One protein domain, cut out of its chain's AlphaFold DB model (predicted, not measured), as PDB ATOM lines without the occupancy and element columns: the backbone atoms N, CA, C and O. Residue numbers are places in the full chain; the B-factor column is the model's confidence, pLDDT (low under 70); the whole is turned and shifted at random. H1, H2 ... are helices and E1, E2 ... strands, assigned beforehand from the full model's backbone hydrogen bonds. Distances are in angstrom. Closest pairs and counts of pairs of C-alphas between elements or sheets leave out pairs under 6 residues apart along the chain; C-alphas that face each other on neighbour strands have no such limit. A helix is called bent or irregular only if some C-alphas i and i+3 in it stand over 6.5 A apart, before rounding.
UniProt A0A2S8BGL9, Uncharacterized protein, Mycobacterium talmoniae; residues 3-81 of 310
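Overview. This is residues 3 to 81 of the 310 residues of an uncharacterized protein of Mycobacterium talmoniae (UniProt A0A2S8BGL9). A pair of parallel strands, E1 and E2, runs through the middle between two helices, H2 on one side and the longest helix, H4, on the other. H2 and H4 both run back against the direction of the strands, the short H1 lies near H2 and the short H3 near H4, while residues 24 to 29 and 57 to 62, of which 60 to 62 belong to H4, stand free. The printed part has 79 residues, with four named helices and two named strands in the order E1 H1 H2 E2 H3 H4, a mixed class of helices and strands. It is only just compact, close to loose, with a radius of gyration of the C-alphas of 13.6 A and spans of 38 by 31 by 18 A.

Arrangement. E1, residues 7 to 17, bends by 74 degrees at residue 10. Its neighbour E2, residues 47 to 51, is parallel to it, at 46 degrees between their directions; N 16 and O 49 are 2.8 A apart and N 49 and O 14 are 2.8 A apart, both within hydrogen-bond range. E1, H1, H2 and E2 form a strand-helix-strand unit, two parallel neighbour strands with helices between them along the chain, and its crossover is right-handed. H1, residues 20 to 23, is close to but not clearly touching H2, residues 28 to 42; their closest C-alphas, of Trp 22 and Arg 31, are 5.9 A apart. The closest C-alphas of H2 and E2, of Ile 36 and Val 48, are 6.6 A apart. H4, residues 60 to 81, comes nearer to E2, with the closest C-alphas, of Ala 47 and Ala 74, 5.8 A apart; its closest to E1 are those of Leu 12 and Ala 74, 6.0 A apart. H3, residues 53 to 58, is close to but not clearly touching H4, at a steep tilt of 60 degrees, opposite ways, with the closest C-alphas, of Trp 56 and Thr 63, 6.4 A apart. H2 and H4 are apart. Every O i to N i+4 pair is within hydrogen-bond range in H3 and H4, against 8 of 11 in H2; H1 is too short for such a pair.

Along the chain. E1 begins at C-alpha 7, at (141.214, 127.975, 173.479), and measures 23.2 A. H1 has four residues. H2 measures 19.4 A and is irregular, but only just: C-alphas 31 and 34 are 6.9 A apart. E2 measures 13.3 A, from C-alpha 47 at (127.786, 121.365, 178.820), and H3 has six residues. H4 measures 31.5 A and ends at C-alpha 81, at (135.528, 111.580, 174.612).

Size, cuts and confidence. The C-alphas farthest apart, of Asp 6 and Arg 26, are 39.1 A apart. The printed part has no cut, and its five links between named elements are tight. The mean pLDDT of the printed part is 74.9; the model's confidence is under 70 at residues 19 to 24, 26 to 33, 37, 41 to 42 and 81.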
ATOM      1  N   SER A   3     134.074 129.843 176.731       78.94
ATOM      2  CA  SER A   3     135.222 129.119 176.188       78.94
ATOM      3  C   SER A   3     136.330 129.066 177.236       78.94
ATOM      4  O   SER A   3     136.333 129.844 178.195       78.94
ATOM      5  N   ASP A   4     137.269 128.146 177.056       76.81
ATOM      6  CA  ASP A   4     138.493 128.131 177.849       76.81
ATOM      7  C   ASP A   4     139.409 129.303 177.430       76.81
ATOM      8  O   ASP A   4     139.501 129.577 176.229       76.81
ATOM      9  N   PRO A   5     140.084 130.003 178.365       72.88
ATOM     10  CA  PRO A   5     141.014 131.083 178.028       72.88
ATOM     11  C   PRO A   5     142.149 130.658 177.087       72.88
ATOM     12  O   PRO A   5     142.580 131.462 176.264       72.88
ATOM     13  N   ASP A   6     142.595 129.402 177.179       73.75
ATOM     14  CA  ASP A   6     143.669 128.845 176.353       73.75
ATOM     15  C   ASP A   6     143.171 128.425 174.952       73.75
ATOM     16  O   ASP A   6     143.974 128.142 174.064       73.75
ATOM     17  N   ALA A   7     141.849 128.365 174.741       72.69
ATOM     18  CA  ALA A   7     141.214 127.975 173.479       72.69
ATOM     19  C   ALA A   7     139.892 128.746 173.247       72.69
ATOM     20  O   ALA A   7     138.806 128.154 173.293       72.69
ATOM     21  N   PRO A   8     139.954 130.067 172.979       72.31
ATOM     22  CA  PRO A   8     138.771 130.929 172.900       72.31
ATOM     23  C   PRO A   8     137.817 130.551 171.758       72.31
ATOM     24  O   PRO A   8     136.598 130.684 171.909       72.31
ATOM     25  N   ASP A   9     138.350 130.004 170.662       75.06
ATOM     26  CA  ASP A   9     137.588 129.591 169.476       75.06
ATOM     27  C   ASP A   9     136.811 128.279 169.673       75.06
ATOM     28  O   ASP A   9     136.069 127.846 168.791       75.06
ATOM     29  N   GLN A  10     136.963 127.627 170.830       75.75
ATOM     30  CA  GLN A  10     136.266 126.388 171.159       75.75
ATOM     31  C   GLN A  10     135.262 126.633 172.283       75.75
ATOM     32  O   GLN A  10     135.608 126.523 173.463       75.75
ATOM     33  N   PRO A  11     134.002 126.948 171.953       76.56
ATOM     34  CA  PRO A  11     133.005 127.173 172.978       76.56
ATOM     35  C   PRO A  11     132.635 125.839 173.644       76.56
ATOM     36  O   PRO A  11     132.286 124.863 172.983       76.56
ATOM     37  N   LEU A  12     132.743 125.794 174.974       78.50
ATOM     38  CA  LEU A  12     132.592 124.571 175.771       78.50
ATOM     39  C   LEU A  12     131.268 124.523 176.529       78.50
ATOM     40  O   LEU A  12     130.708 123.445 176.722       78.50
ATOM     41  N   VAL A  13     130.762 125.682 176.957       84.50
ATOM     42  CA  VAL A  13     129.539 125.768 177.763       84.50
ATOM     43  C   VAL A  13     128.559 126.742 177.125       84.50
ATOM     44  O   VAL A  13     128.854 127.929 176.934       84.50
ATOM     45  N   ALA A  14     127.356 126.265 176.823       83.12
ATOM     46  CA  ALA A  14     126.244 127.141 176.488       83.12
ATOM     47  C   ALA A  14     125.614 127.660 177.785       83.12
ATOM     48  O   ALA A  14     125.345 126.879 178.690       83.12
ATOM     49  N   VAL A  15     125.381 128.971 177.883       84.12
ATOM     50  CA  VAL A  15     124.763 129.584 179.070       84.12
ATOM     51  C   VAL A  15     123.388 130.110 178.699       84.12
ATOM     52  O   VAL A  15     123.266 130.912 177.771       84.12
ATOM     53  N   LEU A  16     122.374 129.663 179.431       83.12
ATOM     54  CA  LEU A  16     120.997 130.125 179.323       83.12
ATOM     55  C   LEU A  16     120.737 131.214 180.365       83.12
ATOM     56  O   LEU A  16     120.967 131.000 181.556       83.12
ATOM     57  N   LEU A  17     120.249 132.363 179.895       79.31
ATOM     58  CA  LEU A  17     119.878 133.517 180.713       79.31
ATOM     59  C   LEU A  17     118.356 133.700 180.698       79.31
ATOM     60  O   LEU A  17     117.717 133.569 179.652       79.31
ATOM     61  N   ASP A  18     117.781 134.063 181.838       71.75
ATOM     62  CA  ASP A  18     116.350 134.307 182.060       71.75
ATOM     63  C   ASP A  18     115.917 135.749 181.710       71.75
ATOM     64  O   ASP A  18     115.174 136.403 182.439       71.75
ATOM     65  N   GLY A  19     116.374 136.261 180.563       68.06
ATOM     66  CA  GLY A  19     116.021 137.601 180.082       68.06
ATOM     67  C   GLY A  19     114.568 137.740 179.587       68.06
ATOM     68  O   GLY A  19     113.806 136.771 179.569       68.06
ATOM     69  N   PRO A  20     114.158 138.923 179.088       60.22
ATOM     70  CA  PRO A  20     112.799 139.146 178.574       60.22
ATOM     71  C   PRO A  20     112.362 138.134 177.499       60.22
ATOM     72  O   PRO A  20     111.208 137.718 177.459       60.22
ATOM     73  N   SER A  21     113.295 137.661 176.667       61.66
ATOM     74  CA  SER A  21     113.065 136.616 175.659       61.66
ATOM     75  C   SER A  21     112.827 135.214 176.242       61.66
ATOM     76  O   SER A  21     112.236 134.372 175.568       61.66
ATOM     77  N   TRP A  22     113.256 134.956 177.480       68.62
ATOM     78  CA  TRP A  22     112.916 133.758 178.250       68.62
ATOM     79  C   TRP A  22     111.503 133.879 178.842       68.62
ATOM     80  O   TRP A  22     110.686 132.972 178.679       68.62
ATOM     81  N   TYR A  23     111.169 135.036 179.429       57.62
ATOM     82  CA  TYR A  23     109.847 135.310 180.013       57.62
ATOM     83  C   TYR A  23     108.703 135.250 178.983       57.62
ATOM     84  O   TYR A  23     107.622 134.744 179.278       57.62
ATOM     85  N   LEU A  24     108.944 135.712 177.752       62.41
ATOM     86  CA  LEU A  24     107.940 135.735 176.679       62.41
ATOM     87  C   LEU A  24     107.565 134.349 176.125       62.41
ATOM     88  O   LEU A  24     106.572 134.220 175.407       62.41
ATOM     89  N   ARG A  25     108.330 133.299 176.442       72.81
ATOM     90  CA  ARG A  25     108.007 131.929 176.014       72.81
ATOM     91  C   ARG A  25     106.806 131.420 176.793       72.81
ATOM     92  O   ARG A  25     106.690 131.698 177.980       72.81
ATOM     93  N   ARG A  26     105.895 130.697 176.144       51.06
ATOM     94  CA  ARG A  26     104.576 130.403 176.728       51.06
ATOM     95  C   ARG A  26     104.575 129.247 177.719       51.06
ATOM     96  O   ARG A  26     103.765 129.271 178.637       51.06
ATOM     97  N   THR A  27     105.467 128.272 177.563       58.69
ATOM     98  CA  THR A  27     105.481 127.074 178.410       58.69
ATOM     99  C   THR A  27     106.827 126.881 179.101       58.69
ATOM    100  O   THR A  27     107.864 127.330 178.613       58.69
ATOM    101  N   VAL A  28     106.820 126.193 180.247       57.56
ATOM    102  CA  VAL A  28     108.046 125.777 180.955       57.56
ATOM    103  C   VAL A  28     108.902 124.869 180.061       57.56
ATOM    104  O   VAL A  28     110.122 124.978 180.074       57.56
ATOM    105  N   ALA A  29     108.281 124.049 179.206       58.56
ATOM    106  CA  ALA A  29     108.990 123.216 178.235       58.56
ATOM    107  C   ALA A  29     109.779 124.058 177.213       58.56
ATOM    108  O   ALA A  29     110.965 123.814 177.011       58.56
ATOM    109  N   ASP A  30     109.174 125.107 176.651       59.50
ATOM    110  CA  ASP A  30     109.853 126.020 175.713       59.50
ATOM    111  C   ASP A  30     110.950 126.853 176.393       59.50
ATOM    112  O   ASP A  30     111.936 127.262 175.770       59.50
ATOM    113  N   ARG A  31     110.752 127.158 177.678       68.62
ATOM    114  CA  ARG A  31     111.667 127.947 178.509       68.62
ATOM    115  C   ARG A  31     112.883 127.149 178.963       68.62
ATOM    116  O   ARG A  31     113.985 127.695 178.960       68.62
ATOM    117  N   ASP A  32     112.677 125.894 179.354       64.00
ATOM    118  CA  ASP A  32     113.622 125.165 180.197       64.00
ATOM    119  C   ASP A  32     114.058 123.831 179.588       64.00
ATOM    120  O   ASP A  32     115.243 123.522 179.644       64.00
ATOM    121  N   ALA A  33     113.153 123.070 178.965       66.12
ATOM    122  CA  ALA A  33     113.475 121.747 178.421       66.12
ATOM    123  C   ALA A  33     114.053 121.833 177.000       66.12
ATOM    124  O   ALA A  33     115.169 121.387 176.743       66.12
ATOM    125  N   LEU A  34     113.346 122.512 176.095       71.75
ATOM    126  CA  LEU A  34     113.700 122.594 174.678       71.75
ATOM    127  C   LEU A  34     115.096 123.200 174.426       71.75
ATOM    128  O   LEU A  34     115.830 122.660 173.599       71.75
ATOM    129  N   PRO A  35     115.530 124.282 175.110       73.69
ATOM    130  CA  PRO A  35     116.871 124.824 174.894       73.69
ATOM    131  C   PRO A  35     117.971 123.865 175.340       73.69
ATOM    132  O   PRO A  35     119.007 123.790 174.685       73.69
ATOM    133  N   ILE A  36     117.744 123.130 176.432       72.56
ATOM    134  CA  ILE A  36     118.695 122.141 176.938       72.56
ATOM    135  C   ILE A  36     118.776 120.966 175.963       72.56
ATOM    136  O   ILE A  36     119.881 120.586 175.587       72.56
ATOM    137  N   ASP A  37     117.639 120.465 175.478       68.88
ATOM    138  CA  ASP A  37     117.603 119.365 174.511       68.88
ATOM    139  C   ASP A  37     118.265 119.740 173.183       68.88
ATOM    140  O   ASP A  37     119.080 118.985 172.653       68.88
ATOM    141  N   VAL A  38     117.996 120.936 172.658       75.00
ATOM    142  CA  VAL A  38     118.633 121.404 171.420       75.00
ATOM    143  C   VAL A  38     120.140 121.575 171.611       75.00
ATOM    144  O   VAL A  38     120.920 121.130 170.771       75.00
ATOM    145  N   LEU A  39     120.585 122.190 172.709       76.50
ATOM    146  CA  LEU A  39     122.011 122.431 172.933       76.50
ATOM    147  C   LEU A  39     122.766 121.126 173.237       76.50
ATOM    148  O   LEU A  39     123.791 120.862 172.616       76.50
ATOM    149  N   ALA A  40     122.260 120.275 174.127       72.19
ATOM    150  CA  ALA A  40     122.942 119.048 174.532       72.19
ATOM    151  C   ALA A  40     122.806 117.909 173.502       72.19
ATOM    152  O   ALA A  40     123.789 117.227 173.203       72.19
ATOM    153  N   ASN A  41     121.616 117.700 172.927       67.06
ATOM    154  CA  ASN A  41     121.348 116.530 172.083       67.06
ATOM    155  C   ASN A  41     121.521 116.815 170.592       67.06
ATOM    156  O   ASN A  41     122.144 116.010 169.900       67.06
ATOM    157  N   LEU A  42     121.021 117.950 170.096       61.97
ATOM    158  CA  LEU A  42     121.103 118.274 168.667       61.97
ATOM    159  C   LEU A  42     122.455 118.897 168.304       61.97
ATOM    160  O   LEU A  42     123.127 118.444 167.381       61.97
ATOM    161  N   LEU A  43     122.879 119.907 169.062       70.81
ATOM    162  CA  LEU A  43     124.120 120.649 168.822       70.81
ATOM    163  C   LEU A  43     125.325 120.077 169.584       70.81
ATOM    164  O   LEU A  43     126.431 120.593 169.448       70.81
ATOM    165  N   ARG A  44     125.118 119.003 170.362       74.50
ATOM    166  CA  ARG A  44     126.163 118.235 171.063       74.50
ATOM    167  C   ARG A  44     127.099 119.096 171.919       74.50
ATOM    168  O   ARG A  44     128.288 118.790 172.027       74.50
ATOM    169  N   TRP A  45     126.566 120.149 172.538       76.50
ATOM    170  CA  TRP A  45     127.334 121.001 173.440       76.50
ATOM    171  C   TRP A  45     127.884 120.184 174.616       76.50
ATOM    172  O   TRP A  45     127.128 119.425 175.224       76.50
ATOM    173  N   PRO A  46     129.172 120.349 174.975       78.06
ATOM    174  CA  PRO A  46     129.781 119.592 176.070       78.06
ATOM    175  C   PRO A  46     129.122 119.834 177.434       78.06
ATOM    176  O   PRO A  46     129.086 118.930 178.270       78.06
ATOM    177  N   ALA A  47     128.607 121.042 177.663       80.69
ATOM    178  CA  ALA A  47     127.786 121.365 178.820       80.69
ATOM    179  C   ALA A  47     126.819 122.519 178.520       80.69
ATOM    180  O   ALA A  47     127.090 123.399 177.694       80.69
ATOM    181  N   VAL A  48     125.695 122.525 179.236       82.56
ATOM    182  CA  VAL A  48     124.688 123.587 179.203       82.56
ATOM    183  C   VAL A  48     124.432 124.022 180.639       82.56
ATOM    184  O   VAL A  48     124.032 123.211 181.467       82.56
ATOM    185  N   GLU A  49     124.671 125.293 180.932       81.25
ATOM    186  CA  GLU A  49     124.486 125.880 182.257       81.25
ATOM    187  C   GLU A  49     123.402 126.945 182.229       81.25
ATOM    188  O   GLU A  49     123.191 127.638 181.231       81.25
ATOM    189  N   ARG A  50     122.726 127.109 183.362       83.12
ATOM    190  CA  ARG A  50     121.690 128.123 183.526       83.12
ATOM    191  C   ARG A  50     122.060 129.114 184.608       83.12
ATOM    192  O   ARG A  50     122.488 128.719 185.695       83.12
ATOM    193  N   VAL A  51     121.832 130.388 184.309       83.00
ATOM    194  CA  VAL A  51     121.993 131.493 185.249       83.00
ATOM    195  C   VAL A  51     120.684 132.256 185.323       83.00
ATOM    196  O   VAL A  51     120.190 132.746 184.309       83.00
ATOM    197  N   TRP A  52     120.138 132.341 186.532       81.69
ATOM    198  CA  TRP A  52     118.952 133.128 186.824       81.69
ATOM    199  C   TRP A  52     119.346 134.512 187.344       81.69
ATOM    200  O   TRP A  52     120.241 134.630 188.182       81.69
ATOM    201  N   MET A  53     118.659 135.565 186.912       79.44
ATOM    202  CA  MET A  53     118.923 136.942 187.325       79.44
ATOM    203  C   MET A  53     118.798 137.140 188.845       79.44
ATOM    204  O   MET A  53     119.678 137.793 189.411       79.44
ATOM    205  N   PRO A  54     117.797 136.569 189.551       75.75
ATOM    206  CA  PRO A  54     117.747 136.649 191.011       75.75
ATOM    207  C   PRO A  54     118.949 135.987 191.704       75.75
ATOM    208  O   PRO A  54     119.489 136.552 192.652       75.75
ATOM    209  N   GLU A  55     119.400 134.828 191.211       80.19
ATOM    210  CA  GLU A  55     120.587 134.118 191.719       80.19
ATOM    211  C   GLU A  55     121.858 134.943 191.477       80.19
ATOM    212  O   GLU A  55     122.652 135.146 192.391       80.19
ATOM    213  N   TRP A  56     122.011 135.506 190.275       82.62
ATOM    214  CA  TRP A  56     123.146 136.352 189.910       82.62
ATOM    215  C   TRP A  56     123.251 137.615 190.773       82.62
ATOM    216  O   TRP A  56     124.350 138.016 191.154       82.62
ATOM    217  N   LEU A  57     122.116 138.245 191.094       80.44
ATOM    218  CA  LEU A  57     122.078 139.463 191.906       80.44
ATOM    219  C   LEU A  57     122.380 139.198 193.387       80.44
ATOM    220  O   LEU A  57     122.952 140.062 194.045       80.44
ATOM    221  N   GLN A  58     122.014 138.024 193.908       76.00
ATOM    222  CA  GLN A  58     122.206 137.673 195.320       76.00
ATOM    223  C   GLN A  58     123.532 136.948 195.586       76.00
ATOM    224  O   GLN A  58     124.111 137.098 196.658       76.00
ATOM    225  N   GLN A  59     124.011 136.145 194.630       83.44
ATOM    226  CA  GLN A  59     125.118 135.200 194.806       83.44
ATOM    227  C   GLN A  59     126.062 135.204 193.595       83.44
ATOM    228  O   GLN A  59     126.410 134.161 193.029       83.44
ATOM    229  N   ARG A  60     126.497 136.400 193.184       81.81
ATOM    230  CA  ARG A  60     127.342 136.593 191.999       81.81
ATOM    231  C   ARG A  60     128.623 135.754 192.027       81.81
ATOM    232  O   ARG A  60     128.896 135.039 191.067       81.81
ATOM    233  N   ASP A  61     129.388 135.811 193.115       82.94
ATOM    234  CA  ASP A  61     130.690 135.130 193.193       82.94
ATOM    235  C   ASP A  61     130.546 133.604 193.171       82.94
ATOM    236  O   ASP A  61     131.301 132.915 192.483       82.94
ATOM    237  N   ALA A  62     129.516 133.075 193.838       76.69
ATOM    238  CA  ALA A  62     129.189 131.652 193.799       76.69
ATOM    239  C   ALA A  62     128.761 131.204 192.391       76.69
ATOM    240  O   ALA A  62     129.188 130.152 191.913       76.69
ATOM    241  N   THR A  63     127.984 132.034 191.688       83.50
ATOM    242  CA  THR A  63     127.573 131.764 190.303       83.50
ATOM    243  C   THR A  63     128.783 131.740 189.365       83.50
ATOM    244  O   THR A  63     128.910 130.844 188.532       83.50
ATOM    245  N   ILE A  64     129.721 132.679 189.526       83.62
ATOM    246  CA  ILE A  64     130.968 132.713 188.748       83.62
ATOM    247  C   ILE A  64     131.827 131.473 189.030       83.62
ATOM    248  O   ILE A  64     132.355 130.877 188.089       83.62
ATOM    249  N   ALA A  65     131.953 131.058 190.294       81.81
ATOM    250  CA  ALA A  65     132.697 129.855 190.664       81.81
ATOM    251  C   ALA A  65     132.091 128.590 190.028       81.81
ATOM    252  O   ALA A  65     132.821 127.794 189.434       81.81
ATOM    253  N   ARG A  66     130.758 128.452 190.056       86.19
ATOM    254  CA  ARG A  66     130.031 127.351 189.399       86.19
ATOM    255  C   ARG A  66     130.282 127.314 187.891       86.19
ATOM    256  O   ARG A  66     130.601 126.257 187.354       86.19
ATOM    257  N   LEU A  67     130.199 128.458 187.210       82.88
ATOM    258  CA  LEU A  67     130.438 128.534 185.764       82.88
ATOM    259  C   LEU A  67     131.885 128.190 185.388       82.88
ATOM    260  O   LEU A  67     132.107 127.507 184.390       82.88
ATOM    261  N   ARG A  68     132.872 128.613 186.191       82.06
ATOM    262  CA  ARG A  68     134.278 128.217 185.997       82.06
ATOM    263  C   ARG A  68     134.451 126.705 186.119       82.06
ATOM    264  O   ARG A  68     135.081 126.103 185.253       82.06
ATOM    265  N   GLN A  69     133.842 126.095 187.135       79.31
ATOM    266  CA  GLN A  69     133.880 124.646 187.324       79.31
ATOM    267  C   GLN A  69     133.244 123.900 186.142       79.31
ATOM    268  O   GLN A  69     133.820 122.937 185.638       79.31
ATOM    269  N   ALA A  70     132.104 124.386 185.640       80.44
ATOM    270  CA  ALA A  70     131.429 123.797 184.488       80.44
ATOM    271  C   ALA A  70     132.298 123.815 183.217       80.44
ATOM    272  O   ALA A  70     132.325 122.828 182.484       80.44
ATOM    273  N   VAL A  71     133.058 124.893 182.977       81.88
ATOM    274  CA  VAL A  71     134.017 124.972 181.856       81.88
ATOM    275  C   VAL A  71     135.152 123.955 182.027       81.88
ATOM    276  O   VAL A  71     135.468 123.231 181.082       81.88
ATOM    277  N   SER A  72     135.729 123.839 183.228       80.88
ATOM    278  CA  SER A  72     136.784 122.854 183.510       80.88
ATOM    279  C   SER A  72     136.302 121.409 183.339       80.88
ATOM    280  O   SER A  72     137.004 120.580 182.756       80.88
ATOM    281  N   ASP A  73     135.085 121.101 183.788       81.44
ATOM    282  CA  ASP A  73     134.496 119.772 183.635       81.44
ATOM    283  C   ASP A  73     134.132 119.466 182.176       81.44
ATOM    284  O   ASP A  73     134.332 118.343 181.712       81.44
ATOM    285  N   ALA A  74     133.641 120.458 181.429       82.50
ATOM    286  CA  ALA A  74     133.371 120.340 179.997       82.50
ATOM    287  C   ALA A  74     134.650 120.047 179.193       82.50
ATOM    288  O   ALA A  74     134.639 119.182 178.316       82.50
ATOM    289  N   LYS A  75     135.769 120.704 179.536       81.62
ATOM    290  CA  LYS A  75     137.091 120.434 178.946       81.62
ATOM    291  C   LYS A  75     137.524 118.991 179.202       81.62
ATOM    292  O   LYS A  75     137.904 118.299 178.263       81.62
ATOM    293  N   ARG A  76     137.406 118.514 180.448       81.06
ATOM    294  CA  ARG A  76     137.759 117.134 180.817       81.06
ATOM    295  C   ARG A  76     136.920 116.102 180.058       81.06
ATOM    296  O   ARG A  76     137.490 115.213 179.439       81.06
ATOM    297  N   ARG A  77     135.592 116.269 180.018       77.12
ATOM    298  CA  ARG A  77     134.684 115.359 179.286       77.12
ATOM    299  C   ARG A  77     134.972 115.315 177.788       77.12
ATOM    300  O   ARG A  77     134.837 114.264 177.171       77.12
ATOM    301  N   LYS A  78     135.356 116.447 177.192       73.00
ATOM    302  CA  LYS A  78     135.757 116.505 175.783       73.00
ATOM    303  C   LYS A  78     137.046 115.713 175.542       73.00
ATOM    304  O   LYS A  78     137.071 114.877 174.651       73.00
ATOM    305  N   VAL A  79     138.060 115.906 176.387       73.88
ATOM    306  CA  VAL A  79     139.330 115.160 176.314       73.88
ATOM    307  C   VAL A  79     139.111 113.653 176.501       73.88
ATOM    308  O   VAL A  79     139.671 112.865 175.750       73.88
ATOM    309  N   GLU A  80     138.257 113.243 177.440       70.50
ATOM    310  CA  GLU A  80     137.899 111.831 177.654       70.50
ATOM    311  C   GLU A  80     137.153 111.229 176.451       70.50
ATOM    312  O   GLU A  80     137.407 110.087 176.069       70.50
ATOM    313  N   ARG A  81     136.260 112.001 175.816       65.25
ATOM    314  CA  ARG A  81     135.528 111.580 174.612       65.25
ATOM    315  C   ARG A  81     136.446 111.419 173.399       65.25
ATOM    316  O   ARG A  81     136.246 110.488 172.626       65.25
TER     317      ARG A  81